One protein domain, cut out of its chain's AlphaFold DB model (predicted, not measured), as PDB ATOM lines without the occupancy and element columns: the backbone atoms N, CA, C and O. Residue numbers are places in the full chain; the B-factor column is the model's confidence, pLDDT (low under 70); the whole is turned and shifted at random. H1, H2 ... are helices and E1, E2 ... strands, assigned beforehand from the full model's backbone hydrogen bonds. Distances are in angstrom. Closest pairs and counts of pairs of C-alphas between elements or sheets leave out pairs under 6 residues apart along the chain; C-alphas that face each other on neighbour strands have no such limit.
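Overview. This is residues 546 to 682 and 696 to 745 of the 746 residues of the protein "AbpC protein" of Symbiodinium sp. KB8 (UniProt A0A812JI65). The chain is wound in stacked turns: five parallel strands, E1 to E5 in that order, make a wall along one side, and helices H2 to H5 run side by side in a row along the other. Beyond E5 a small antiparallel sheet, E6 to E9 in that order, follows on with no helix over it, and a looped tail ends the printed part. The 187 printed residues hold five named helices and nine named strands, in the order E1 H1 H2 E2 H3 E3 H4 E4 H5 E5 E6 E7 E8 E9, class mixed. The whole is compact, with a radius of gyration of the C-alphas of 16.9 A and spans of 50 by 35 by 25 A.

Arrangement. Start at edge strand E1, residues 547 to 551; its parallel neighbour is E2, residues 579 to 583, with N 548 and O 579 within hydrogen-bond range at 2.9 A. Look next at E3, residues 610 to 614, E4, residues 642 to 650, and E5, residues 673 to 680: N 580 and O 610, N 611 and O 642, and N 643 and O 673 are each 2.9 A apart. Between these strands come H1, residues 554 to 558, and H2, residues 562 to 569, then H3, residues 592 to 602, H4, residues 623 to 639, and H5, residues 655 to 666, giving four strand-helix-strand units, parallel neighbour strands joined through helices, with right-handed crossovers. H2 touches H3 at Asp 562 and Ala 594, C-alphas 4.9 A apart; H3 touches H4 at Gly 599 and Leu 629, 4.1 A; H4 touches H5 at His 634 and Ser 664, 4.9 A. H4 and H5 are on the same face, two layers, helices over a sheet, at heights of 10.6 A and 10.0 A. Every O i to N i+4 pair is within hydrogen-bond range in H2, H3 and H5; H4 has 11 of 13, and H1 0 of 1, with 1 of 2 O i to N i+3 pairs. Past E5, the meander of antiparallel hairpins E6, residues 698 to 703, E7, residues 709 to 714, E8, residues 719 to 724, and E9, residues 730 to 734, has N 702 and O 711 at 2.9 A, N 712 and O 721 at 2.8 A, and N 722 and O 732 at 2.8 A.

Along the chain. Find C-alpha 547 at (-56.730, -39.463, -3.253), where E1 begins. H4 spans 25.6 A, E5 23.4 A and E4 23.0 A; E9 ends at C-alpha 734, (-34.721, -10.292, -21.916).

Size, cuts and confidence. Residues 683 to 695 are not printed, and C-alphas 682 and 696 are 9.6 A apart. No link printed whole is long. Confidence is under 70 in 22 residues, among them 679 to 682 and 704 to 707.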
ATOM      1  N   HIS A 546     -58.609 -43.128  -4.014       89.75
ATOM      2  CA  HIS A 546     -58.435 -42.292  -5.204       89.75
ATOM      3  C   HIS A 546     -57.550 -41.078  -4.927       89.75
ATOM      4  O   HIS A 546     -56.884 -40.587  -5.834       89.75
ATOM      5  N   GLN A 547     -57.514 -40.616  -3.675       90.69
ATOM      6  CA  GLN A 547     -56.730 -39.463  -3.253       90.69
ATOM      7  C   GLN A 547     -55.900 -39.803  -2.020       90.69
ATOM      8  O   GLN A 547     -56.395 -40.430  -1.083       90.69
ATOM      9  N   LEU A 548     -54.648 -39.353  -2.000       94.81
ATOM     10  CA  LEU A 548     -53.756 -39.488  -0.855       94.81
ATOM     11  C   LEU A 548     -52.974 -38.193  -0.655       94.81
ATOM     12  O   LEU A 548     -52.306 -37.708  -1.563       94.81
ATOM     13  N   THR A 549     -53.039 -37.639   0.553       95.00
ATOM     14  CA  THR A 549     -52.272 -36.454   0.947       95.00
ATOM     15  C   THR A 549     -51.486 -36.761   2.204       95.00
ATOM     16  O   THR A 549     -52.073 -36.941   3.266       95.00
ATOM     17  N   LEU A 550     -50.160 -36.775   2.100       95.50
ATOM     18  CA  LEU A 550     -49.270 -36.979   3.238       95.50
ATOM     19  C   LEU A 550     -48.239 -35.852   3.296       95.50
ATOM     20  O   LEU A 550     -47.437 -35.678   2.383       95.50
ATOM     21  N   HIS A 551     -48.251 -35.085   4.385       94.19
ATOM     22  CA  HIS A 551     -47.285 -34.017   4.630       94.19
ATOM     23  C   HIS A 551     -46.422 -34.354   5.850       94.19
ATOM     24  O   HIS A 551     -46.895 -34.321   6.983       94.19
ATOM     25  N   PHE A 552     -45.141 -34.625   5.626       92.25
ATOM     26  CA  PHE A 552     -44.165 -35.051   6.626       92.25
ATOM     27  C   PHE A 552     -43.286 -33.916   7.200       92.25
ATOM     28  O   PHE A 552     -42.284 -34.175   7.870       92.25
ATOM     29  N   GLY A 553     -43.645 -32.648   6.990       84.62
ATOM     30  CA  GLY A 553     -43.022 -31.532   7.717       84.62
ATOM     31  C   GLY A 553     -43.437 -31.459   9.199       84.62
ATOM     32  O   GLY A 553     -44.411 -32.088   9.607       84.62
ATOM     33  N   GLY A 554     -42.724 -30.665  10.006       83.12
ATOM     34  CA  GLY A 554     -42.976 -30.531  11.450       83.12
ATOM     35  C   GLY A 554     -42.385 -31.689  12.263       83.12
ATOM     36  O   GLY A 554     -41.252 -32.100  12.025       83.12
ATOM     37  N   ASP A 555     -43.153 -32.243  13.204       77.94
ATOM     38  CA  ASP A 555     -42.674 -33.214  14.211       77.94
ATOM     39  C   ASP A 555     -42.050 -34.488  13.625       77.94
ATOM     40  O   ASP A 555     -41.160 -35.090  14.221       77.94
ATOM     41  N   CYS A 556     -42.480 -34.900  12.431       79.38
ATOM     42  CA  CYS A 556     -41.962 -36.097  11.767       79.38
ATOM     43  C   CYS A 556     -40.584 -35.906  11.120       79.38
ATOM     44  O   CYS A 556     -39.923 -36.907  10.849       79.38
ATOM     45  N   GLN A 557     -40.095 -34.674  10.921       84.12
ATOM     46  CA  GLN A 557     -38.803 -34.418  10.258       84.12
ATOM     47  C   GLN A 557     -37.620 -35.110  10.954       84.12
ATOM     48  O   GLN A 557     -36.657 -35.508  10.298       84.12
ATOM     49  N   LYS A 558     -37.691 -35.269  12.281       80.69
ATOM     50  CA  LYS A 558     -36.628 -35.882  13.094       80.69
ATOM     51  C   LYS A 558     -36.607 -37.410  13.035       80.69
ATOM     52  O   LYS A 558     -35.562 -37.995  13.291       80.69
ATOM     53  N   ASN A 559     -37.728 -38.044  12.703       84.69
ATOM     54  CA  ASN A 559     -37.866 -39.504  12.749       84.69
ATOM     55  C   ASN A 559     -38.014 -40.133  11.360       84.69
ATOM     56  O   ASN A 559     -37.758 -41.324  11.197       84.69
ATOM     57  N   LEU A 560     -38.385 -39.344  10.347       90.69
ATOM     58  CA  LEU A 560     -38.510 -39.830   8.981       90.69
ATOM     59  C   LEU A 560     -37.128 -40.094   8.360       90.69
ATOM     60  O   LEU A 560     -36.252 -39.235   8.378       90.69
ATOM     61  N   LYS A 561     -36.972 -41.281   7.775       92.31
ATOM     62  CA  LYS A 561     -35.745 -41.810   7.159       92.31
ATOM     63  C   LYS A 561     -36.103 -42.477   5.836       92.31
ATOM     64  O   LYS A 561     -37.276 -42.791   5.623       92.31
ATOM     65  N   ASP A 562     -35.102 -42.759   5.006       95.38
ATOM     66  CA  ASP A 562     -35.297 -43.401   3.701       95.38
ATOM     67  C   ASP A 562     -36.113 -44.703   3.791       95.38
ATOM     68  O   ASP A 562     -37.035 -44.890   3.007       95.38
ATOM     69  N   GLU A 563     -35.873 -45.552   4.797       94.25
ATOM     70  CA  GLU A 563     -36.622 -46.807   5.005       94.25
ATOM     71  C   GLU A 563     -38.142 -46.601   5.146       94.25
ATOM     72  O   GLU A 563     -38.935 -47.401   4.647       94.25
ATOM     73  N   HIS A 564     -38.563 -45.492   5.760       93.88
ATOM     74  CA  HIS A 564     -39.974 -45.145   5.910       93.88
ATOM     75  C   HIS A 564     -40.587 -44.707   4.575       93.88
ATOM     76  O   HIS A 564     -41.737 -45.039   4.288       93.88
ATOM     77  N   VAL A 565     -39.825 -43.984   3.747       95.62
ATOM     78  CA  VAL A 565     -40.273 -43.557   2.413       95.62
ATOM     79  C   VAL A 565     -40.272 -44.730   1.434       95.62
ATOM     80  O   VAL A 565     -41.198 -44.842   0.642       95.62
ATOM     81  N   VAL A 566     -39.314 -45.654   1.535       97.69
ATOM     82  CA  VAL A 566     -39.303 -46.918   0.777       97.69
ATOM     83  C   VAL A 566     -40.543 -47.752   1.106       97.69
ATOM     84  O   VAL A 566     -41.225 -48.254   0.207       97.69
ATOM     85  N   LEU A 567     -40.881 -47.862   2.393       97.44
ATOM     86  CA  LEU A 567     -42.095 -48.549   2.818       97.44
ATOM     87  C   LEU A 567     -43.353 -47.838   2.299       97.44
ATOM     88  O   LEU A 567     -44.248 -48.501   1.787       97.44
ATOM     89  N   LEU A 568     -43.417 -46.505   2.370       97.38
ATOM     90  CA  LEU A 568     -44.539 -45.738   1.820       97.38
ATOM     91  C   LEU A 568     -44.682 -45.944   0.307       97.38
ATOM     92  O   LEU A 568     -45.777 -46.233  -0.167       97.38
ATOM     93  N   ALA A 569     -43.583 -45.824  -0.438       97.62
ATOM     94  CA  ALA A 569     -43.546 -45.941  -1.891       97.62
ATOM     95  C   ALA A 569     -44.040 -47.317  -2.363       97.62
ATOM     96  O   ALA A 569     -44.852 -47.401  -3.279       97.62
ATOM     97  N   SER A 570     -43.628 -48.391  -1.681       97.19
ATOM     98  CA  SER A 570     -44.110 -49.757  -1.955       97.19
ATOM     99  C   SER A 570     -45.558 -50.016  -1.513       97.19
ATOM    100  O   SER A 570     -46.122 -51.056  -1.849       97.19
ATOM    101  N   SER A 571     -46.169 -49.078  -0.785       97.69
ATOM    102  CA  SER A 571     -47.515 -49.206  -0.215       97.69
ATOM    103  C   SER A 571     -48.555 -48.294  -0.863       97.69
ATOM    104  O   SER A 571     -49.687 -48.236  -0.383       97.69
ATOM    105  N   LEU A 572     -48.198 -47.550  -1.914       97.31
ATOM    106  CA  LEU A 572     -49.154 -46.681  -2.600       97.31
ATOM    107  C   LEU A 572     -50.245 -47.517  -3.311       97.31
ATOM    108  O   LEU A 572     -49.924 -48.561  -3.881       97.31
ATOM    109  N   PRO A 573     -51.523 -47.084  -3.322       94.88
ATOM    110  CA  PRO A 573     -52.617 -47.822  -3.967       94.88
ATOM    111  C   PRO A 573     -52.546 -47.728  -5.505       94.88
ATOM    112  O   PRO A 573     -53.196 -46.890  -6.132       94.88
ATOM    113  N   VAL A 574     -51.740 -48.584  -6.136       92.38
ATOM    114  CA  VAL A 574     -51.382 -48.449  -7.563       92.38
ATOM    115  C   VAL A 574     -52.545 -48.589  -8.552       92.38
ATOM    116  O   VAL A 574     -52.494 -48.029  -9.645       92.38
ATOM    117  N   GLU A 575     -53.613 -49.300  -8.179       89.56
ATOM    118  CA  GLU A 575     -54.747 -49.586  -9.070       89.56
ATOM    119  C   GLU A 575     -55.842 -48.505  -9.064       89.56
ATOM    120  O   GLU A 575     -56.710 -48.494  -9.945       89.56
ATOM    121  N   SER A 576     -55.844 -47.606  -8.078       89.62
ATOM    122  CA  SER A 576     -56.952 -46.667  -7.837       89.62
ATOM    123  C   SER A 576     -56.527 -45.210  -7.733       89.62
ATOM    124  O   SER A 576     -57.348 -44.338  -8.016       89.62
ATOM    125  N   LEU A 577     -55.286 -44.935  -7.326       91.88
ATOM    126  CA  LEU A 577     -54.859 -43.589  -6.974       91.88
ATOM    127  C   LEU A 577     -54.822 -42.664  -8.200       91.88
ATOM    128  O   LEU A 577     -54.166 -42.955  -9.199       91.88
ATOM    129  N   GLN A 578     -55.529 -41.541  -8.096       92.12
ATOM    130  CA  GLN A 578     -55.637 -40.499  -9.120       92.12
ATOM    131  C   GLN A 578     -54.975 -39.197  -8.666       92.12
ATOM    132  O   GLN A 578     -54.398 -38.498  -9.494       92.12
ATOM    133  N   ASP A 579     -55.000 -38.900  -7.366       92.69
ATOM    134  CA  ASP A 579     -54.455 -37.663  -6.809       92.69
ATOM    135  C   ASP A 579     -53.486 -37.959  -5.670       92.69
ATOM    136  O   ASP A 579     -53.856 -38.556  -4.656       92.69
ATOM    137  N   LEU A 580     -52.238 -37.526  -5.824       95.88
ATOM    138  CA  LEU A 580     -51.181 -37.762  -4.851       95.88
ATOM    139  C   LEU A 580     -50.511 -36.450  -4.460       95.88
ATOM    140  O   LEU A 580     -49.890 -35.793  -5.289       95.88
ATOM    141  N   PHE A 581     -50.580 -36.115  -3.174       95.75
ATOM    142  CA  PHE A 581     -49.741 -35.102  -2.548       95.75
ATOM    143  C   PHE A 581     -48.769 -35.783  -1.583       95.75
ATOM    144  O   PHE A 581     -49.196 -36.441  -0.628       95.75
ATOM    145  N   LEU A 582     -47.471 -35.568  -1.780       96.56
ATOM    146  CA  LEU A 582     -46.420 -35.969  -0.851       96.56
ATOM    147  C   LEU A 582     -45.528 -34.771  -0.524       96.56
ATOM    148  O   LEU A 582     -44.857 -34.220  -1.395       96.56
ATOM    149  N   GLY A 583     -45.502 -34.378   0.748       94.44
ATOM    150  CA  GLY A 583     -44.661 -33.293   1.245       94.44
ATOM    151  C   GLY A 583     -43.585 -33.791   2.195       94.44
ATOM    152  O   GLY A 583     -43.895 -34.393   3.215       94.44
ATOM    153  N   PHE A 584     -42.327 -33.502   1.891       93.50
ATOM    154  CA  PHE A 584     -41.140 -33.883   2.657       93.50
ATOM    155  C   PHE A 584     -40.282 -32.665   3.028       93.50
ATOM    156  O   PHE A 584     -39.077 -32.783   3.268       93.50
ATOM    157  N   GLN A 585     -40.879 -31.470   3.062       86.31
ATOM    158  CA  GLN A 585     -40.132 -30.249   3.335       86.31
ATOM    159  C   GLN A 585     -39.476 -30.309   4.720       86.31
ATOM    160  O   GLN A 585     -40.122 -30.624   5.725       86.31
ATOM    161  N   GLY A 586     -38.178 -30.004   4.781       83.81
ATOM    162  CA  GLY A 586     -37.384 -30.070   6.013       83.81
ATOM    163  C   GLY A 586     -36.933 -31.473   6.451       83.81
ATOM    164  O   GLY A 586     -36.235 -31.591   7.456       83.81
ATOM    165  N   CYS A 587     -37.269 -32.543   5.720       90.06
ATOM    166  CA  CYS A 587     -36.849 -33.912   6.043       90.06
ATOM    167  C   CYS A 587     -35.384 -34.192   5.636       90.06
ATOM    168  O   CYS A 587     -35.118 -34.889   4.661       90.06
ATOM    169  N   ARG A 588     -34.419 -33.667   6.405       88.50
ATOM    170  CA  ARG A 588     -32.963 -33.713   6.111       88.50
ATOM    171  C   ARG A 588     -32.289 -35.085   6.164       88.50
ATOM    172  O   ARG A 588     -31.128 -35.201   5.782       88.50
ATOM    173  N   GLN A 589     -32.992 -36.094   6.666       90.25
ATOM    174  CA  GLN A 589     -32.525 -37.483   6.727       90.25
ATOM    175  C   GLN A 589     -32.886 -38.295   5.480       90.25
ATOM    176  O   GLN A 589     -32.565 -39.479   5.422       90.25
ATOM    177  N   LEU A 590     -33.577 -37.685   4.516       93.88
ATOM    178  CA  LEU A 590     -33.894 -38.320   3.244       93.88
ATOM    179  C   LEU A 590     -32.779 -38.074   2.226       93.88
ATOM    180  O   LEU A 590     -32.161 -37.007   2.220       93.88
ATOM    181  N   SER A 591     -32.543 -39.052   1.362       94.69
ATOM    182  CA  SER A 591     -31.504 -39.031   0.332       94.69
ATOM    183  C   SER A 591     -32.044 -39.496  -1.025       94.69
ATOM    184  O   SER A 591     -33.252 -39.692  -1.201       94.69
ATOM    185  N   ASP A 592     -31.145 -39.715  -1.986       96.31
ATOM    186  CA  ASP A 592     -31.479 -40.314  -3.280       96.31
ATOM    187  C   ASP A 592     -32.180 -41.676  -3.136       96.31
ATOM    188  O   ASP A 592     -33.000 -42.021  -3.980       96.31
ATOM    189  N   VAL A 593     -31.969 -42.415  -2.037       97.81
ATOM    190  CA  VAL A 593     -32.682 -43.679  -1.766       97.81
ATOM    191  C   VAL A 593     -34.200 -43.464  -1.703       97.81
ATOM    192  O   VAL A 593     -34.957 -44.211  -2.327       97.81
ATOM    193  N   ALA A 594     -34.662 -42.429  -0.993       96.56
ATOM    194  CA  ALA A 594     -36.077 -42.069  -0.958       96.56
ATOM    195  C   ALA A 594     -36.586 -41.630  -2.339       96.56
ATOM    196  O   ALA A 594     -37.668 -42.048  -2.753       96.56
ATOM    197  N   ALA A 595     -35.809 -40.824  -3.070       96.25
ATOM    198  CA  ALA A 595     -36.189 -40.352  -4.402       96.25
ATOM    199  C   ALA A 595     -36.299 -41.495  -5.426       96.25
ATOM    200  O   ALA A 595     -37.258 -41.535  -6.194       96.25
ATOM    201  N   VAL A 596     -35.386 -42.468  -5.392       98.12
ATOM    202  CA  VAL A 596     -35.416 -43.672  -6.240       98.12
ATOM    203  C   VAL A 596     -36.641 -44.533  -5.942       98.12
ATOM    204  O   VAL A 596     -37.314 -45.002  -6.867       98.12
ATOM    205  N   ALA A 597     -36.971 -44.718  -4.661       98.31
ATOM    206  CA  ALA A 597     -38.160 -45.463  -4.263       98.31
ATOM    207  C   ALA A 597     -39.446 -44.771  -4.739       98.31
ATOM    208  O   ALA A 597     -40.315 -45.418  -5.324       98.31
ATOM    209  N   LEU A 598     -39.538 -43.450  -4.552       97.38
ATOM    210  CA  LEU A 598     -40.657 -42.652  -5.046       97.38
ATOM    211  C   LEU A 598     -40.755 -42.705  -6.574       97.38
ATOM    212  O   LEU A 598     -41.839 -42.953  -7.085       97.38
ATOM    213  N   GLY A 599     -39.647 -42.553  -7.303       96.50
ATOM    214  CA  GLY A 599     -39.626 -42.663  -8.764       96.50
ATOM    215  C   GLY A 599     -40.154 -44.016  -9.245       96.50
ATOM    216  O   GLY A 599     -41.039 -44.075 -10.096       96.50
ATOM    217  N   SER A 600     -39.699 -45.109  -8.631       95.75
ATOM    218  CA  SER A 600     -40.185 -46.460  -8.954       95.75
ATOM    219  C   SER A 600     -41.693 -46.610  -8.712       95.75
ATOM    220  O   SER A 600     -42.406 -47.181  -9.539       95.75
ATOM    221  N   ALA A 601     -42.195 -46.063  -7.600       96.06
ATOM    222  CA  ALA A 601     -43.618 -46.092  -7.287       96.06
ATOM    223  C   ALA A 601     -44.440 -45.248  -8.268       96.06
ATOM    224  O   ALA A 601     -45.441 -45.736  -8.784       96.06
ATOM    225  N   LEU A 602     -43.990 -44.029  -8.595       95.44
ATOM    226  CA  LEU A 602     -44.641 -43.145  -9.571       95.44
ATOM    227  C   LEU A 602     -44.784 -43.816 -10.943       95.44
ATOM    228  O   LEU A 602     -45.846 -43.718 -11.552       95.44
ATOM    229  N   GLY A 603     -43.773 -44.572 -11.382       93.94
ATOM    230  CA  GLY A 603     -43.834 -45.343 -12.629       93.94
ATOM    231  C   GLY A 603     -44.906 -46.440 -12.648       93.94
ATOM    232  O   GLY A 603     -45.288 -46.900 -13.720       93.94
ATOM    233  N   SER A 604     -45.418 -46.843 -11.481       93.94
ATOM    234  CA  SER A 604     -46.475 -47.855 -11.345       93.94
ATOM    235  C   SER A 604     -47.887 -47.254 -11.232       93.94
ATOM    236  O   SER A 604     -48.874 -47.978 -11.372       93.94
ATOM    237  N   LEU A 605     -48.015 -45.942 -10.997       93.25
ATOM    238  CA  LEU A 605     -49.300 -45.259 -10.786       93.25
ATOM    239  C   LEU A 605     -49.976 -44.879 -12.113       93.25
ATOM    240  O   LEU A 605     -50.109 -43.709 -12.457       93.25
ATOM    241  N   THR A 606     -50.452 -45.874 -12.857       90.62
ATOM    242  CA  THR A 606     -50.989 -45.693 -14.226       90.62
ATOM    243  C   THR A 606     -52.278 -44.860 -14.335       90.62
ATOM    244  O   THR A 606     -52.661 -44.450 -15.433       90.62
ATOM    245  N   ARG A 607     -52.969 -44.608 -13.215       91.56
ATOM    246  CA  ARG A 607     -54.205 -43.804 -13.149       91.56
ATOM    247  C   ARG A 607     -54.001 -42.399 -12.580       91.56
ATOM    248  O   ARG A 607     -54.987 -41.679 -12.411       91.56
ATOM    249  N   LEU A 608     -52.762 -42.020 -12.272       92.81
ATOM    250  CA  LEU A 608     -52.456 -40.755 -11.622       92.81
ATOM    251  C   LEU A 608     -52.738 -39.574 -12.556       92.81
ATOM    252  O   LEU A 608     -52.140 -39.456 -13.620       92.81
ATOM    253  N   ARG A 609     -53.623 -38.675 -12.125       93.00
ATOM    254  CA  ARG A 609     -54.000 -37.445 -12.834       93.00
ATOM    255  C   ARG A 609     -53.361 -36.207 -12.237       93.00
ATOM    256  O   ARG A 609     -52.989 -35.304 -12.981       93.00
ATOM    257  N   ARG A 610     -53.224 -36.144 -10.912       92.56
ATOM    258  CA  ARG A 610     -52.614 -34.998 -10.228       92.56
ATOM    259  C   ARG A 610     -51.524 -35.459  -9.281       92.56
ATOM    260  O   ARG A 610     -51.761 -36.286  -8.403       92.56
ATOM    261  N   LEU A 611     -50.338 -34.892  -9.450       95.38
ATOM    262  CA  LEU A 611     -49.195 -35.140  -8.587       95.38
ATOM    263  C   LEU A 611     -48.656 -33.827  -8.037       95.38
ATOM    264  O   LEU A 611     -48.242 -32.956  -8.798       95.38
ATOM    265  N   GLU A 612     -48.578 -33.737  -6.716       94.62
ATOM    266  CA  GLU A 612     -47.823 -32.713  -6.014       94.62
ATOM    267  C   GLU A 612     -46.754 -33.363  -5.133       94.62
ATOM    268  O   GLU A 612     -47.054 -34.059  -4.164       94.62
ATOM    269  N   LEU A 613     -45.488 -33.140  -5.476       95.12
ATOM    270  CA  LEU A 613     -44.344 -33.685  -4.759       95.12
ATOM    271  C   LEU A 613     -43.455 -32.538  -4.283       95.12
ATOM    272  O   LEU A 613     -42.812 -31.857  -5.080       95.12
ATOM    273  N   ARG A 614     -43.421 -32.324  -2.967       92.62
ATOM    274  CA  ARG A 614     -42.639 -31.258  -2.335       92.62
ATOM    275  C   ARG A 614     -41.446 -31.846  -1.596       92.62
ATOM    276  O   ARG A 614     -41.598 -32.465  -0.549       92.62
ATOM    277  N   LEU A 615     -40.255 -31.617  -2.117       90.25
ATOM    278  CA  LEU A 615     -38.971 -32.110  -1.614       90.25
ATOM    279  C   LEU A 615     -38.024 -30.939  -1.279       90.25
ATOM    280  O   LEU A 615     -36.812 -31.120  -1.192       90.25
ATOM    281  N   SER A 616     -38.553 -29.725  -1.106       84.12
ATOM    282  CA  SER A 616     -37.744 -28.529  -0.865       84.12
ATOM    283  C   SER A 616     -37.164 -28.454   0.545       84.12
ATOM    284  O   SER A 616     -37.795 -28.857   1.527       84.12
ATOM    285  N   SER A 617     -35.946 -27.915   0.663       73.50
ATOM    286  CA  SER A 617     -35.271 -27.635   1.946       73.50
ATOM    287  C   SER A 617     -35.217 -28.826   2.922       73.50
ATOM    288  O   SER A 617     -35.175 -28.635   4.139       73.50
ATOM    289  N   GLY A 618     -35.270 -30.060   2.411       72.75
ATOM    290  CA  GLY A 618     -35.395 -31.287   3.195       72.75
ATOM    291  C   GLY A 618     -34.410 -32.356   2.732       72.75
ATOM    292  O   GLY A 618     -33.274 -32.317   3.202       72.75
ATOM    293  N   PRO A 619     -34.815 -33.294   1.856       77.44
ATOM    294  CA  PRO A 619     -33.949 -34.361   1.358       77.44
ATOM    295  C   PRO A 619     -32.646 -33.835   0.747       77.44
ATOM    296  O   PRO A 619     -32.651 -32.762   0.154       77.44
ATOM    297  N   GLN A 620     -31.554 -34.592   0.858       85.69
ATOM    298  CA  GLN A 620     -30.272 -34.302   0.209       85.69
ATOM    299  C   GLN A 620     -30.209 -34.980  -1.165       85.69
ATOM    300  O   GLN A 620     -29.566 -36.021  -1.305       85.69
ATOM    301  N   LEU A 621     -30.902 -34.417  -2.156       90.31
ATOM    302  CA  LEU A 621     -30.988 -35.004  -3.494       90.31
ATOM    303  C   LEU A 621     -29.808 -34.589  -4.369       90.31
ATOM    304  O   LEU A 621     -29.382 -33.431  -4.348       90.31
ATOM    305  N   SER A 622     -29.321 -35.537  -5.163       92.38
ATOM    306  CA  SER A 622     -28.402 -35.307  -6.276       92.38
ATOM    307  C   SER A 622     -29.103 -35.492  -7.626       92.38
ATOM    308  O   SER A 622     -30.289 -35.833  -7.695       92.38
ATOM    309  N   ASP A 623     -28.359 -35.300  -8.717       89.44
ATOM    310  CA  ASP A 623     -28.840 -35.597 -10.070       89.44
ATOM    311  C   ASP A 623     -29.310 -37.054 -10.239       89.44
ATOM    312  O   ASP A 623     -30.199 -37.312 -11.050       89.44
ATOM    313  N   GLU A 624     -28.774 -38.004  -9.463       95.19
ATOM    314  CA  GLU A 624     -29.213 -39.405  -9.488       95.19
ATOM    315  C   GLU A 624     -30.653 -39.551  -8.974       95.19
ATOM    316  O   GLU A 624     -31.505 -40.129  -9.654       95.19
ATOM    317  N   GLY A 625     -30.954 -38.970  -7.808       95.06
ATOM    318  CA  GLY A 625     -32.294 -39.010  -7.225       95.06
ATOM    319  C   GLY A 625     -33.325 -38.286  -8.090       95.06
ATOM    320  O   GLY A 625     -34.416 -38.811  -8.328       95.06
ATOM    321  N   VAL A 626     -32.976 -37.111  -8.624       93.81
ATOM    322  CA  VAL A 626     -33.859 -36.370  -9.542       93.81
ATOM    323  C   VAL A 626     -34.048 -37.122 -10.859       93.81
ATOM    324  O   VAL A 626     -35.167 -37.186 -11.370       93.81
ATOM    325  N   GLY A 627     -32.994 -37.747 -11.386       95.44
ATOM    326  CA  GLY A 627     -33.070 -38.601 -12.568       95.44
ATOM    327  C   GLY A 627     -34.024 -39.783 -12.377       95.44
ATOM    328  O   GLY A 627     -34.824 -40.075 -13.266       95.44
ATOM    329  N   ALA A 628     -34.012 -40.418 -11.202       96.62
ATOM    330  CA  ALA A 628     -34.933 -41.505 -10.875       96.62
ATOM    331  C   ALA A 628     -36.393 -41.033 -10.770       96.62
ATOM    332  O   ALA A 628     -37.292 -41.697 -11.292       96.62
ATOM    333  N   LEU A 629     -36.636 -39.864 -10.164       95.62
ATOM    334  CA  LEU A 629     -37.963 -39.237 -10.162       95.62
ATOM    335  C   LEU A 629     -38.433 -38.943 -11.590       95.62
ATOM    336  O   LEU A 629     -39.553 -39.300 -11.948       95.62
ATOM    337  N   ALA A 630     -37.572 -38.358 -12.426       93.44
ATOM    338  CA  ALA A 630     -37.879 -38.055 -13.821       93.44
ATOM    339  C   ALA A 630     -38.214 -39.320 -14.635       93.44
ATOM    340  O   ALA A 630     -39.161 -39.307 -15.423       93.44
ATOM    341  N   ALA A 631     -37.485 -40.419 -14.425       93.06
ATOM    342  CA  ALA A 631     -37.754 -41.701 -15.077       93.06
ATOM    343  C   ALA A 631     -39.096 -42.308 -14.634       93.06
ATOM    344  O   ALA A 631     -39.866 -42.786 -15.465       93.06
ATOM    345  N   GLY A 632     -39.403 -42.241 -13.336       92.94
ATOM    346  CA  GLY A 632     -40.685 -42.675 -12.782       92.94
ATOM    347  C   GLY A 632     -41.868 -41.898 -13.345       92.94
ATOM    348  O   GLY A 632     -42.845 -42.478 -13.816       92.94
ATOM    349  N   LEU A 633     -41.731 -40.573 -13.362       90.38
ATOM    350  CA  LEU A 633     -42.687 -39.669 -13.984       90.38
ATOM    351  C   LEU A 633     -42.899 -40.015 -15.462       90.38
ATOM    352  O   LEU A 633     -44.032 -40.080 -15.905       90.38
ATOM    353  N   HIS A 634     -41.846 -40.321 -16.217       84.19
ATOM    354  CA  HIS A 634     -41.991 -40.709 -17.620       84.19
ATOM    355  C   HIS A 634     -42.793 -42.015 -17.791       84.19
ATOM    356  O   HIS A 634     -43.663 -42.094 -18.655       84.19
ATOM    357  N   GLY A 635     -42.534 -43.030 -16.955       74.56
ATOM    358  CA  GLY A 635     -43.156 -44.355 -17.073       74.56
ATOM    359  C   GLY A 635     -44.643 -44.423 -16.695       74.56
ATOM    360  O   GLY A 635     -45.372 -45.227 -17.273       74.56
ATOM    361  N   GLY A 636     -45.102 -43.587 -15.755       68.38
ATOM    362  CA  GLY A 636     -46.473 -43.632 -15.217       68.38
ATOM    363  C   GLY A 636     -47.462 -42.610 -15.799       68.38
ATOM    364  O   GLY A 636     -48.653 -42.689 -15.517       68.38
ATOM    365  N   SER A 637     -47.000 -41.645 -16.603       63.75
ATOM    366  CA  SER A 637     -47.677 -40.346 -16.806       63.75
ATOM    367  C   SER A 637     -48.547 -40.209 -18.067       63.75
ATOM    368  O   SER A 637     -48.928 -39.108 -18.459       63.75
ATOM    369  N   SER A 638     -48.955 -41.303 -18.721       73.12
ATOM    370  CA  SER A 638     -49.871 -41.181 -19.875       73.12
ATOM    371  C   SER A 638     -51.216 -40.526 -19.510       73.12
ATOM    372  O   SER A 638     -51.893 -39.975 -20.380       73.12
ATOM    373  N   THR A 639     -51.589 -40.541 -18.227       87.00
ATOM    374  CA  THR A 639     -52.841 -39.989 -17.693       87.00
ATOM    375  C   THR A 639     -52.664 -38.728 -16.840       87.00
ATOM    376  O   THR A 639     -53.667 -38.177 -16.392       87.00
ATOM    377  N   LEU A 640     -51.431 -38.243 -16.630       90.62
ATOM    378  CA  LEU A 640     -51.171 -37.110 -15.739       90.62
ATOM    379  C   LEU A 640     -51.607 -35.789 -16.389       90.62
ATOM    380  O   LEU A 640     -51.146 -35.423 -17.467       90.62
ATOM    381  N   GLU A 641     -52.480 -35.062 -15.700       91.88
ATOM    382  CA  GLU A 641     -53.070 -33.791 -16.135       91.88
ATOM    383  C   GLU A 641     -52.429 -32.595 -15.412       91.88
ATOM    384  O   GLU A 641     -52.322 -31.507 -15.981       91.88
ATOM    385  N   SER A 642     -51.980 -32.781 -14.165       90.44
ATOM    386  CA  SER A 642     -51.372 -31.730 -13.344       90.44
ATOM    387  C   SER A 642     -50.133 -32.245 -12.610       90.44
ATOM    388  O   SER A 642     -50.202 -33.230 -11.870       90.44
ATOM    389  N   LEU A 643     -49.004 -31.561 -12.803       92.38
ATOM    390  CA  LEU A 643     -47.730 -31.845 -12.145       92.38
ATOM    391  C   LEU A 643     -47.238 -30.610 -11.387       92.38
ATOM    392  O   LEU A 643     -46.945 -29.582 -11.994       92.38
ATOM    393  N   ASN A 644     -47.077 -30.739 -10.071       91.38
ATOM    394  CA  ASN A 644     -46.409 -29.766  -9.215       91.38
ATOM    395  C   ASN A 644     -45.214 -30.424  -8.510       91.38
ATOM    396  O   ASN A 644     -45.382 -31.191  -7.563       91.38
ATOM    397  N   LEU A 645     -44.003 -30.151  -8.987       92.12
ATOM    398  CA  LEU A 645     -42.768 -30.703  -8.438       92.12
ATOM    399  C   LEU A 645     -41.915 -29.585  -7.843       92.12
ATOM    400  O   LEU A 645     -41.448 -28.699  -8.552       92.12
ATOM    401  N   ASP A 646     -41.655 -29.651  -6.543       89.12
ATOM    402  CA  ASP A 646     -40.770 -28.713  -5.860       89.12
ATOM    403  C   ASP A 646     -39.535 -29.445  -5.338       89.12
ATOM    404  O   ASP A 646     -39.591 -30.114  -4.309       89.12
ATOM    405  N   ILE A 647     -38.419 -29.309  -6.053       87.38
ATOM    406  CA  ILE A 647     -37.094 -29.810  -5.658       87.38
ATOM    407  C   ILE A 647     -36.118 -28.642  -5.463       87.38
ATOM    408  O   ILE A 647     -34.932 -28.733  -5.773       87.38
ATOM    409  N   SER A 648     -36.626 -27.510  -4.976       82.56
ATOM    410  CA  SER A 648     -35.807 -26.339  -4.672       82.56
ATOM    411  C   SER A 648     -34.927 -26.534  -3.430       82.56
ATOM    412  O   SER A 648     -35.175 -27.396  -2.581       82.56
ATOM    413  N   ALA A 649     -33.889 -25.705  -3.316       79.50
ATOM    414  CA  ALA A 649     -32.919 -25.706  -2.222       79.50
ATOM    415  C   ALA A 649     -32.140 -27.027  -2.085       79.50
ATOM    416  O   ALA A 649     -31.900 -27.515  -0.978       79.50
ATOM    417  N   GLN A 650     -31.721 -27.587  -3.221       82.00
ATOM    418  CA  GLN A 650     -30.914 -28.805  -3.297       82.00
ATOM    419  C   GLN A 650     -29.468 -28.452  -3.645       82.00
ATOM    420  O   GLN A 650     -29.208 -27.840  -4.675       82.00
ATOM    421  N   SER A 651     -28.495 -28.808  -2.806       79.50
ATOM    422  CA  SER A 651     -27.092 -28.396  -3.012       79.50
ATOM    423  C   SER A 651     -26.304 -29.262  -3.998       79.50
ATOM    424  O   SER A 651     -25.165 -28.928  -4.314       79.50
ATOM    425  N   ARG A 652     -26.871 -30.384  -4.466       84.12
ATOM    426  CA  ARG A 652     -26.179 -31.370  -5.319       84.12
ATOM    427  C   ARG A 652     -26.856 -31.607  -6.672       84.12
ATOM    428  O   ARG A 652     -26.506 -32.570  -7.349       84.12
ATOM    429  N   ILE A 653     -27.819 -30.767  -7.047       83.50
ATOM    430  CA  ILE A 653     -28.453 -30.822  -8.369       83.50
ATOM    431  C   ILE A 653     -27.741 -29.873  -9.330       83.50
ATOM    432  O   ILE A 653     -27.333 -28.774  -8.946       83.50
ATOM    433  N   THR A 654     -27.611 -30.292 -10.582       82.50
ATOM    434  CA  THR A 654     -26.992 -29.521 -11.663       82.50
ATOM    435  C   THR A 654     -27.949 -29.391 -12.852       82.50
ATOM    436  O   THR A 654     -29.117 -29.781 -12.796       82.50
ATOM    437  N   GLU A 655     -27.464 -28.853 -13.971       74.56
ATOM    438  CA  GLU A 655     -28.193 -28.830 -15.244       74.56
ATOM    439  C   GLU A 655     -28.627 -30.228 -15.735       74.56
ATOM    440  O   GLU A 655     -29.619 -30.342 -16.460       74.56
ATOM    441  N   ALA A 656     -27.966 -31.302 -15.287       79.50
ATOM    442  CA  ALA A 656     -28.352 -32.678 -15.603       79.50
ATOM    443  C   ALA A 656     -29.743 -33.048 -15.047       79.50
ATOM    444  O   ALA A 656     -30.525 -33.734 -15.723       79.50
ATOM    445  N   SER A 657     -30.086 -32.551 -13.855       83.81
ATOM    446  CA  SER A 657     -31.433 -32.661 -13.280       83.81
ATOM    447  C   SER A 657     -32.475 -31.975 -14.163       83.81
ATOM    448  O   SER A 657     -33.498 -32.579 -14.501       83.81
ATOM    449  N   CYS A 658     -32.194 -30.742 -14.603       79.88
ATOM    450  CA  CYS A 658     -33.075 -29.981 -15.491       79.88
ATOM    451  C   CYS A 658     -33.321 -30.725 -16.809       79.88
ATOM    452  O   CYS A 658     -34.470 -30.901 -17.211       79.88
ATOM    453  N   GLY A 659     -32.259 -31.226 -17.451       78.75
ATOM    454  CA  GLY A 659     -32.367 -31.974 -18.706       78.75
ATOM    455  C   GLY A 659     -33.110 -33.307 -18.567       78.75
ATOM    456  O   GLY A 659     -33.751 -33.772 -19.511       78.75
ATOM    457  N   SER A 660     -33.061 -33.947 -17.397       87.69
ATOM    458  CA  SER A 660     -33.822 -35.177 -17.134       87.69
ATOM    459  C   SER A 660     -35.311 -34.896 -16.934       87.69
ATOM    460  O   SER A 660     -36.143 -35.594 -17.512       87.69
ATOM    461  N   LEU A 661     -35.653 -33.841 -16.191       87.06
ATOM    462  CA  LEU A 661     -37.041 -33.419 -16.004       87.06
ATOM    463  C   LEU A 661     -37.671 -32.902 -17.301       87.06
ATOM    464  O   LEU A 661     -38.793 -33.294 -17.605       87.06
ATOM    465  N   ALA A 662     -36.947 -32.100 -18.089       83.31
ATOM    466  CA  ALA A 662     -37.430 -31.591 -19.374       83.31
ATOM    467  C   ALA A 662     -37.837 -32.735 -20.314       83.31
ATOM    468  O   ALA A 662     -38.980 -32.785 -20.764       83.31
ATOM    469  N   ARG A 663     -36.955 -33.730 -20.500       84.31
ATOM    470  CA  ARG A 663     -37.245 -34.924 -21.314       84.31
ATOM    471  C   ARG A 663     -38.441 -35.723 -20.804       84.31
ATOM    472  O   ARG A 663     -39.179 -36.293 -21.600       84.31
ATOM    473  N   SER A 664     -38.612 -35.805 -19.486       86.88
ATOM    474  CA  SER A 664     -39.754 -36.498 -18.888       86.88
ATOM    475  C   SER A 664     -41.063 -35.772 -19.209       86.88
ATOM    476  O   SER A 664     -41.998 -36.396 -19.709       86.88
ATOM    477  N   VAL A 665     -41.101 -34.452 -19.004       85.00
ATOM    478  CA  VAL A 665     -42.282 -33.601 -19.231       85.00
ATOM    479  C   VAL A 665     -42.666 -33.525 -20.708       85.00
ATOM    480  O   VAL A 665     -43.850 -33.601 -21.018       85.00
ATOM    481  N   GLU A 666     -41.699 -33.448 -21.626       82.00
ATOM    482  CA  GLU A 666     -41.946 -33.430 -23.081       82.00
ATOM    483  C   GLU A 666     -42.775 -34.627 -23.574       82.00
ATOM    484  O   GLU A 666     -43.470 -34.537 -24.584       82.00
ATOM    485  N   GLN A 667     -42.719 -35.753 -22.864       80.38
ATOM    486  CA  GLN A 667     -43.428 -36.982 -23.223       80.38
ATOM    487  C   GLN A 667     -44.841 -37.059 -22.612       80.38
ATOM    488  O   GLN A 667     -45.605 -37.969 -22.933       80.38
ATOM    489  N   MET A 668     -45.217 -36.114 -21.742       84.12
ATOM    490  CA  MET A 668     -46.507 -36.093 -21.042       84.12
ATOM    491  C   MET A 668     -47.563 -35.334 -21.850       84.12
ATOM    492  O   MET A 668     -47.875 -34.176 -21.585       84.12
ATOM    493  N   LEU A 669     -48.148 -36.005 -22.840       82.62
ATOM    494  CA  LEU A 669     -49.103 -35.385 -23.772       82.62
ATOM    495  C   LEU A 669     -50.439 -34.964 -23.129       82.62
ATOM    496  O   LEU A 669     -51.159 -34.147 -23.699       82.62
ATOM    497  N   SER A 670     -50.777 -35.523 -21.964       86.31
ATOM    498  CA  SER A 670     -52.023 -35.238 -21.234       86.31
ATOM    499  C   SER A 670     -51.911 -34.035 -20.288       86.31
ATOM    500  O   SER A 670     -52.916 -33.611 -19.716       86.31
ATOM    501  N   LEU A 671     -50.704 -33.480 -20.121       86.12
ATOM    502  CA  LEU A 671     -50.411 -32.469 -19.116       86.12
ATOM    503  C   LEU A 671     -51.049 -31.121 -19.484       86.12
ATOM    504  O   LEU A 671     -50.779 -30.542 -20.533       86.12
ATOM    505  N   GLN A 672     -51.889 -30.605 -18.594       87.88
ATOM    506  CA  GLN A 672     -52.573 -29.313 -18.733       87.88
ATOM    507  C   GLN A 672     -51.961 -28.249 -17.822       87.88
ATOM    508  O   GLN A 672     -52.035 -27.054 -18.108       87.88
ATOM    509  N   GLN A 673     -51.372 -28.681 -16.708       82.12
ATOM    510  CA  GLN A 673     -50.743 -27.820 -15.719       82.12
ATOM    511  C   GLN A 673     -49.385 -28.392 -15.327       82.12
ATOM    512  O   GLN A 673     -49.276 -29.551 -14.932       82.12
ATOM    513  N   VAL A 674     -48.355 -27.552 -15.401       85.88
ATOM    514  CA  VAL A 674     -47.006 -27.901 -14.964       85.88
ATOM    515  C   VAL A 674     -46.422 -26.770 -14.134       85.88
ATOM    516  O   VAL A 674     -46.401 -25.614 -14.554       85.88
ATOM    517  N   GLN A 675     -45.951 -27.112 -12.943       83.69
ATOM    518  CA  GLN A 675     -45.175 -26.237 -12.084       83.69
ATOM    519  C   GLN A 675     -43.965 -27.022 -11.586       83.69
ATOM    520  O   GLN A 675     -44.117 -28.038 -10.911       83.69
ATOM    521  N   ILE A 676     -42.764 -26.554 -11.924       84.38
ATOM    522  CA  ILE A 676     -41.515 -27.146 -11.443       84.38
ATOM    523  C   ILE A 676     -40.674 -26.047 -10.800       84.38
ATOM    524  O   ILE A 676     -40.266 -25.099 -11.472       84.38
ATOM    525  N   SER A 677     -40.417 -26.189  -9.501       82.31
ATOM    526  CA  SER A 677     -39.534 -25.308  -8.737       82.31
ATOM    527  C   SER A 677     -38.182 -25.986  -8.540       82.31
ATOM    528  O   SER A 677     -38.094 -27.042  -7.910       82.31
ATOM    529  N   LEU A 678     -37.128 -25.367  -9.072       76.25
ATOM    530  CA  LEU A 678     -35.739 -25.822  -9.003       76.25
ATOM    531  C   LEU A 678     -34.900 -24.693  -8.406       76.25
ATOM    532  O   LEU A 678     -35.094 -23.541  -8.777       76.25
ATOM    533  N   SER A 679     -33.967 -25.004  -7.512       68.06
ATOM    534  CA  SER A 679     -32.854 -24.105  -7.198       68.06
ATOM    535  C   SER A 679     -31.681 -24.910  -6.649       68.06
ATOM    536  O   SER A 679     -31.834 -25.706  -5.716       68.06
ATOM    537  N   ALA A 680     -30.510 -24.715  -7.255       56.19
ATOM    538  CA  ALA A 680     -29.264 -25.281  -6.764       56.19
ATOM    539  C   ALA A 680     -28.788 -24.459  -5.555       56.19
ATOM    540  O   ALA A 680     -28.647 -23.236  -5.638       56.19
ATOM    541  N   GLY A 681     -28.556 -25.115  -4.420       47.56
ATOM    542  CA  GLY A 681     -27.875 -24.507  -3.281       47.56
ATOM    543  C   GLY A 681     -26.414 -24.276  -3.654       47.56
ATOM    544  O   GLY A 681     -25.690 -25.240  -3.865       47.56
ATOM    545  N   SER A 682     -25.999 -23.018  -3.774       38.75
ATOM    546  CA  SER A 682     -24.700 -22.615  -4.321       38.75
ATOM    547  C   SER A 682     -23.501 -23.272  -3.610       38.75
ATOM    548  O   SER A 682     -23.295 -23.013  -2.422       38.75
ATOM    549  N   HIS A 696     -27.929 -18.912 -14.024       67.06
ATOM    550  CA  HIS A 696     -27.393 -18.655 -12.692       67.06
ATOM    551  C   HIS A 696     -28.528 -18.475 -11.686       67.06
ATOM    552  O   HIS A 696     -29.286 -17.506 -11.724       67.06
ATOM    553  N   HIS A 697     -28.630 -19.440 -10.773       63.56
ATOM    554  CA  HIS A 697     -29.731 -19.543  -9.817       63.56
ATOM    555  C   HIS A 697     -31.116 -19.490 -10.498       63.56
ATOM    556  O   HIS A 697     -31.940 -18.639 -10.164       63.56
ATOM    557  N   PRO A 698     -31.393 -20.351 -11.498       70.62
ATOM    558  CA  PRO A 698     -32.703 -20.352 -12.126       70.62
ATOM    559  C   PRO A 698     -33.769 -20.724 -11.091       70.62
ATOM    560  O   PRO A 698     -33.556 -21.654 -10.318       70.62
ATOM    561  N   CYS A 699     -34.890 -20.004 -11.065       63.06
ATOM    562  CA  CYS A 699     -35.931 -20.185 -10.041       63.06
ATOM    563  C   CYS A 699     -37.295 -20.601 -10.604       63.06
ATOM    564  O   CYS A 699     -38.214 -20.911  -9.846       63.06
ATOM    565  N   GLY A 700     -37.434 -20.646 -11.930       55.84
ATOM    566  CA  GLY A 700     -38.661 -21.083 -12.582       55.84
ATOM    567  C   GLY A 700     -38.465 -21.380 -14.060       55.84
ATOM    568  O   GLY A 700     -37.600 -20.795 -14.714       55.84
ATOM    569  N   VAL A 701     -39.292 -22.284 -14.584       78.38
ATOM    570  CA  VAL A 701     -39.399 -22.578 -16.014       78.38
ATOM    571  C   VAL A 701     -40.870 -22.613 -16.432       78.38
ATOM    572  O   VAL A 701     -41.713 -23.102 -15.682       78.38
ATOM    573  N   ALA A 702     -41.189 -22.085 -17.611       67.44
ATOM    574  CA  ALA A 702     -42.529 -22.132 -18.193       67.44
ATOM    575  C   ALA A 702     -42.454 -22.525 -19.668       67.44
ATOM    576  O   ALA A 702     -41.508 -22.148 -20.348       67.44
ATOM    577  N   PHE A 703     -43.451 -23.246 -20.176       71.31
ATOM    578  CA  PHE A 703     -43.566 -23.557 -21.602       71.31
ATOM    579  C   PHE A 703     -44.605 -22.653 -22.262       71.31
ATOM    580  O   PHE A 703     -45.580 -22.231 -21.633       71.31
ATOM    581  N   ASP A 704     -44.403 -22.351 -23.541       66.88
ATOM    582  CA  ASP A 704     -45.447 -21.754 -24.359       66.88
ATOM    583  C   ASP A 704     -46.588 -22.761 -24.604       66.88
ATOM    584  O   ASP A 704     -46.445 -23.967 -24.402       66.88
ATOM    585  N   ARG A 705     -47.744 -22.281 -25.080       54.00
ATOM    586  CA  ARG A 705     -48.928 -23.137 -25.304       54.00
ATOM    587  C   ARG A 705     -48.692 -24.280 -26.293       54.00
ATOM    588  O   ARG A 705     -49.479 -25.220 -26.305       54.00
ATOM    589  N   THR A 706     -47.680 -24.172 -27.153       63.88
ATOM    590  CA  THR A 706     -47.362 -25.201 -28.148       63.88
ATOM    591  C   THR A 706     -46.304 -26.196 -27.670       63.88
ATOM    592  O   THR A 706     -46.077 -27.191 -28.352       63.88
ATOM    593  N   GLY A 707     -45.662 -25.945 -26.522       62.34
ATOM    594  CA  GLY A 707     -44.535 -26.733 -26.016       62.34
ATOM    595  C   GLY A 707     -43.249 -26.582 -26.840       62.34
ATOM    596  O   GLY A 707     -42.267 -27.276 -26.580       62.34
ATOM    597  N   ARG A 708     -43.234 -25.692 -27.838       74.56
ATOM    598  CA  ARG A 708     -42.093 -25.452 -28.728       74.56
ATOM    599  C   ARG A 708     -41.025 -24.580 -28.077       74.56
ATOM    600  O   ARG A 708     -39.852 -24.683 -28.425       74.56
ATOM    601  N   TYR A 709     -41.425 -23.708 -27.161       70.44
ATOM    602  CA  TYR A 709     -40.522 -22.785 -26.494       70.44
ATOM    603  C   TYR A 709     -40.646 -22.918 -24.986       70.44
ATOM    604  O   TYR A 709     -41.755 -23.005 -24.456       70.44
ATOM    605  N   PHE A 710     -39.514 -22.878 -24.288       72.94
ATOM    606  CA  PHE A 710     -39.495 -22.781 -22.834       72.94
ATOM    607  C   PHE A 710     -38.722 -21.556 -22.358       72.94
ATOM    608  O   PHE A 710     -37.752 -21.110 -22.969       72.94
ATOM    609  N   PHE A 711     -39.198 -20.989 -21.259       81.94
ATOM    610  CA  PHE A 711     -38.724 -19.763 -20.645       81.94
ATOM    611  C   PHE A 711     -38.086 -20.121 -19.313       81.94
ATOM    612  O   PHE A 711     -38.778 -20.666 -18.462       81.94
ATOM    613  N   ILE A 712     -36.808 -19.810 -19.111       76.44
ATOM    614  CA  ILE A 712     -36.134 -19.968 -17.819       76.44
ATOM    615  C   ILE A 712     -36.013 -18.600 -17.158       76.44
ATOM    616  O   ILE A 712     -35.423 -17.688 -17.737       76.44
ATOM    617  N   VAL A 713     -36.518 -18.473 -15.931       81.06
ATOM    618  CA  VAL A 713     -36.230 -17.332 -15.055       81.06
ATOM    619  C   VAL A 713     -34.849 -17.541 -14.454       81.06
ATOM    620  O   VAL A 713     -34.649 -18.426 -13.629       81.06
ATOM    621  N   ASP A 714     -33.900 -16.731 -14.898       76.62
ATOM    622  CA  ASP A 714     -32.484 -16.777 -14.558       76.62
ATOM    623  C   ASP A 714     -32.203 -15.712 -13.485       76.62
ATOM    624  O   ASP A 714     -31.748 -14.600 -13.777       76.62
ATOM    625  N   GLN A 715     -32.601 -16.033 -12.246       77.06
ATOM    626  CA  GLN A 715     -32.814 -15.063 -11.167       77.06
ATOM    627  C   GLN A 715     -31.577 -14.215 -10.887       77.06
ATOM    628  O   GLN A 715     -31.659 -12.990 -10.868       77.06
ATOM    629  N   SER A 716     -30.417 -14.844 -10.694       75.88
ATOM    630  CA  SER A 716     -29.201 -14.117 -10.325       75.88
ATOM    631  C   SER A 716     -28.540 -13.400 -11.503       75.88
ATOM    632  O   SER A 716     -27.615 -12.623 -11.287       75.88
ATOM    633  N   ASN A 717     -29.013 -13.621 -12.733       78.50
ATOM    634  CA  ASN A 717     -28.662 -12.797 -13.891       78.50
ATOM    635  C   ASN A 717     -29.734 -11.745 -14.212       78.50
ATOM    636  O   ASN A 717     -29.604 -11.056 -15.223       78.50
ATOM    637  N   HIS A 718     -30.781 -11.610 -13.386       80.31
ATOM    638  CA  HIS A 718     -31.857 -10.636 -13.574       80.31
ATOM    639  C   HIS A 718     -32.451 -10.689 -14.988       80.31
ATOM    640  O   HIS A 718     -32.598  -9.654 -15.642       80.31
ATOM    641  N   ARG A 719     -32.737 -11.896 -15.495       83.44
ATOM    642  CA  ARG A 719     -33.249 -12.098 -16.858       83.44
ATOM    643  C   ARG A 719     -34.153 -13.314 -16.998       83.44
ATOM    644  O   ARG A 719     -34.170 -14.205 -16.155       83.44
ATOM    645  N   VAL A 720     -34.871 -13.363 -18.112       82.12
ATOM    646  CA  VAL A 720     -35.600 -14.534 -18.599       82.12
ATOM    647  C   VAL A 720     -34.995 -14.943 -19.938       82.12
ATOM    648  O   VAL A 720     -34.814 -14.102 -20.818       82.12
ATOM    649  N   GLN A 721     -34.665 -16.223 -20.098       82.81
ATOM    650  CA  GLN A 721     -34.142 -16.779 -21.350       82.81
ATOM    651  C   GLN A 721     -35.207 -17.621 -22.048       82.81
ATOM    652  O   GLN A 721     -35.896 -18.391 -21.388       82.81
ATOM    653  N   VAL A 722     -35.313 -17.496 -23.368       84.94
ATOM    654  CA  VAL A 722     -36.214 -18.274 -24.227       84.94
ATOM    655  C   VAL A 722     -35.398 -19.294 -25.001       84.94
ATOM    656  O   VAL A 722     -34.415 -18.942 -25.652       84.94
ATOM    657  N   TRP A 723     -35.831 -20.543 -24.962       84.50
ATOM    658  CA  TRP A 723     -35.153 -21.678 -25.568       84.50
ATOM    659  C   TRP A 723     -36.101 -22.406 -26.511       84.50
ATOM    660  O   TRP A 723     -37.299 -22.496 -26.235       84.50
ATOM    661  N   ASP A 724     -35.572 -22.928 -27.614       81.44
ATOM    662  CA  ASP A 724     -36.299 -23.869 -28.468       81.44
ATOM    663  C   ASP A 724     -36.226 -25.268 -27.844       81.44
ATOM    664  O   ASP A 724     -35.138 -25.773 -27.566       81.44
ATOM    665  N   SER A 725     -37.377 -25.897 -27.605       70.06
ATOM    666  CA  SER A 725     -37.431 -27.227 -26.988       70.06
ATOM    667  C   SER A 725     -36.866 -28.323 -27.892       70.06
ATOM    668  O   SER A 725     -36.329 -29.307 -27.396       70.06
ATOM    669  N   SER A 726     -36.913 -28.146 -29.216       69.81
ATOM    670  CA  SER A 726     -36.446 -29.153 -30.172       69.81
ATOM    671  C   SER A 726     -34.943 -29.089 -30.429       69.81
ATOM    672  O   SER A 726     -34.296 -30.132 -30.543       69.81
ATOM    673  N   THR A 727     -34.372 -27.884 -30.520       76.88
ATOM    674  CA  THR A 727     -32.940 -27.703 -30.812       76.88
ATOM    675  C   THR A 727     -32.097 -27.449 -29.569       76.88
ATOM    676  O   THR A 727     -30.876 -27.565 -29.642       76.88
ATOM    677  N   GLN A 728     -32.728 -27.120 -28.436       68.44
ATOM    678  CA  GLN A 728     -32.072 -26.668 -27.202       68.44
ATOM    679  C   GLN A 728     -31.207 -25.415 -27.390       68.44
ATOM    680  O   GLN A 728     -30.349 -25.104 -26.564       68.44
ATOM    681  N   GLU A 729     -31.429 -24.669 -28.471       76.31
ATOM    682  CA  GLU A 729     -30.743 -23.407 -28.706       76.31
ATOM    683  C   GLU A 729     -31.470 -22.269 -27.988       76.31
ATOM    684  O   GLU A 729     -32.703 -22.183 -27.987       76.31
ATOM    685  N   VAL A 730     -30.696 -21.354 -27.397       79.06
ATOM    686  CA  VAL A 730     -31.261 -20.112 -26.867       79.06
ATOM    687  C   VAL A 730     -31.661 -19.208 -28.016       79.06
ATOM    688  O   VAL A 730     -30.828 -18.761 -28.803       79.06
ATOM    689  N   LEU A 731     -32.948 -18.894 -28.056       77.19
ATOM    690  CA  LEU A 731     -33.548 -17.989 -29.026       77.19
ATOM    691  C   LEU A 731     -33.377 -16.528 -28.616       77.19
ATOM    692  O   LEU A 731     -33.333 -15.641 -29.465       77.19
ATOM    693  N   GLY A 732     -33.274 -16.269 -27.314       76.06
ATOM    694  CA  GLY A 732     -32.996 -14.939 -26.803       76.06
ATOM    695  C   GLY A 732     -33.082 -14.848 -25.290       76.06
ATOM    696  O   GLY A 732     -33.467 -15.791 -24.604       76.06
ATOM    697  N   ALA A 733     -32.739 -13.677 -24.771       82.69
ATOM    698  CA  ALA A 733     -32.916 -13.327 -23.374       82.69
ATOM    699  C   ALA A 733     -33.461 -11.901 -23.276       82.69
ATOM    700  O   ALA A 733     -33.125 -11.048 -24.100       82.69
ATOM    701  N   CYS A 734     -34.284 -11.637 -22.269       76.94
ATOM    702  CA  CYS A 734     -34.721 -10.292 -21.916       76.94
ATOM    703  C   CYS A 734     -34.573 -10.090 -20.411       76.94
ATOM    704  O   CYS A 734     -34.720 -11.038 -19.644       76.94
ATOM    705  N   GLY A 735     -34.274  -8.867 -19.984       76.25
ATOM    706  CA  GLY A 735     -34.037  -8.574 -18.576       76.25
ATOM    707  C   GLY A 735     -32.665  -8.004 -18.282       76.25
ATOM    708  O   GLY A 735     -31.665  -8.412 -18.870       76.25
ATOM    709  N   SER A 736     -32.644  -7.079 -17.335       73.00
ATOM    710  CA  SER A 736     -31.453  -6.646 -16.615       73.00
ATOM    711  C   SER A 736     -31.859  -6.211 -15.209       73.00
ATOM    712  O   SER A 736     -33.041  -6.015 -14.927       73.00
ATOM    713  N   LYS A 737     -30.898  -6.029 -14.305       75.56
ATOM    714  CA  LYS A 737     -31.199  -5.579 -12.941       75.56
ATOM    715  C   LYS A 737     -31.858  -4.190 -12.921       75.56
ATOM    716  O   LYS A 737     -31.381  -3.277 -13.596       75.56
ATOM    717  N   GLY A 738     -32.899  -4.014 -12.103       73.44
ATOM    718  CA  GLY A 738     -33.504  -2.712 -11.787       73.44
ATOM    719  C   GLY A 738     -35.038  -2.711 -11.761       73.44
ATOM    720  O   GLY A 738     -35.679  -3.750 -11.851       73.44
ATOM    721  N   LEU A 739     -35.631  -1.514 -11.689       67.06
ATOM    722  CA  LEU A 739     -37.078  -1.314 -11.465       67.06
ATOM    723  C   LEU A 739     -37.850  -0.785 -12.696       67.06
ATOM    724  O   LEU A 739     -38.986  -0.334 -12.581       67.06
ATOM    725  N   GLY A 740     -37.218  -0.767 -13.873       65.44
ATOM    726  CA  GLY A 740     -37.813  -0.285 -15.124       65.44
ATOM    727  C   GLY A 740     -38.575  -1.372 -15.899       65.44
ATOM    728  O   GLY A 740     -38.524  -2.545 -15.535       65.44
ATOM    729  N   PRO A 741     -39.264  -1.021 -17.002       56.72
ATOM    730  CA  PRO A 741     -39.861  -2.007 -17.903       56.72
ATOM    731  C   PRO A 741     -38.810  -3.004 -18.406       56.72
ATOM    732  O   PRO A 741     -37.762  -2.594 -18.897       56.72
ATOM    733  N   ALA A 742     -39.104  -4.303 -18.290       59.69
ATOM    734  CA  ALA A 742     -38.165  -5.392 -18.573       59.69
ATOM    735  C   ALA A 742     -36.876  -5.365 -17.725       59.69
ATOM    736  O   ALA A 742     -35.870  -5.938 -18.131       59.69
ATOM    737  N   HIS A 743     -36.899  -4.734 -16.547       73.31
ATOM    738  CA  HIS A 743     -35.914  -4.982 -15.503       73.31
ATOM    739  C   HIS A 743     -36.483  -5.921 -14.434       73.31
ATOM    740  O   HIS A 743     -37.686  -5.923 -14.170       73.31
ATOM    741  N   PHE A 744     -35.605  -6.709 -13.821       71.50
ATOM    742  CA  PHE A 744     -35.951  -7.653 -12.768       71.50
ATOM    743  C   PHE A 744     -35.073  -7.372 -11.546       71.50
ATOM    744  O   PHE A 744     -33.876  -7.652 -11.563       71.50
ATOM    745  N   ASP A 745     -35.648  -6.793 -10.497       61.66
ATOM    746  CA  ASP A 745     -35.010  -6.655  -9.183       61.66
ATOM    747  C   ASP A 745     -35.727  -7.607  -8.222       61.66
ATOM    748  O   ASP A 745     -36.951  -7.543  -8.087       61.66
TER     749      ASP A 745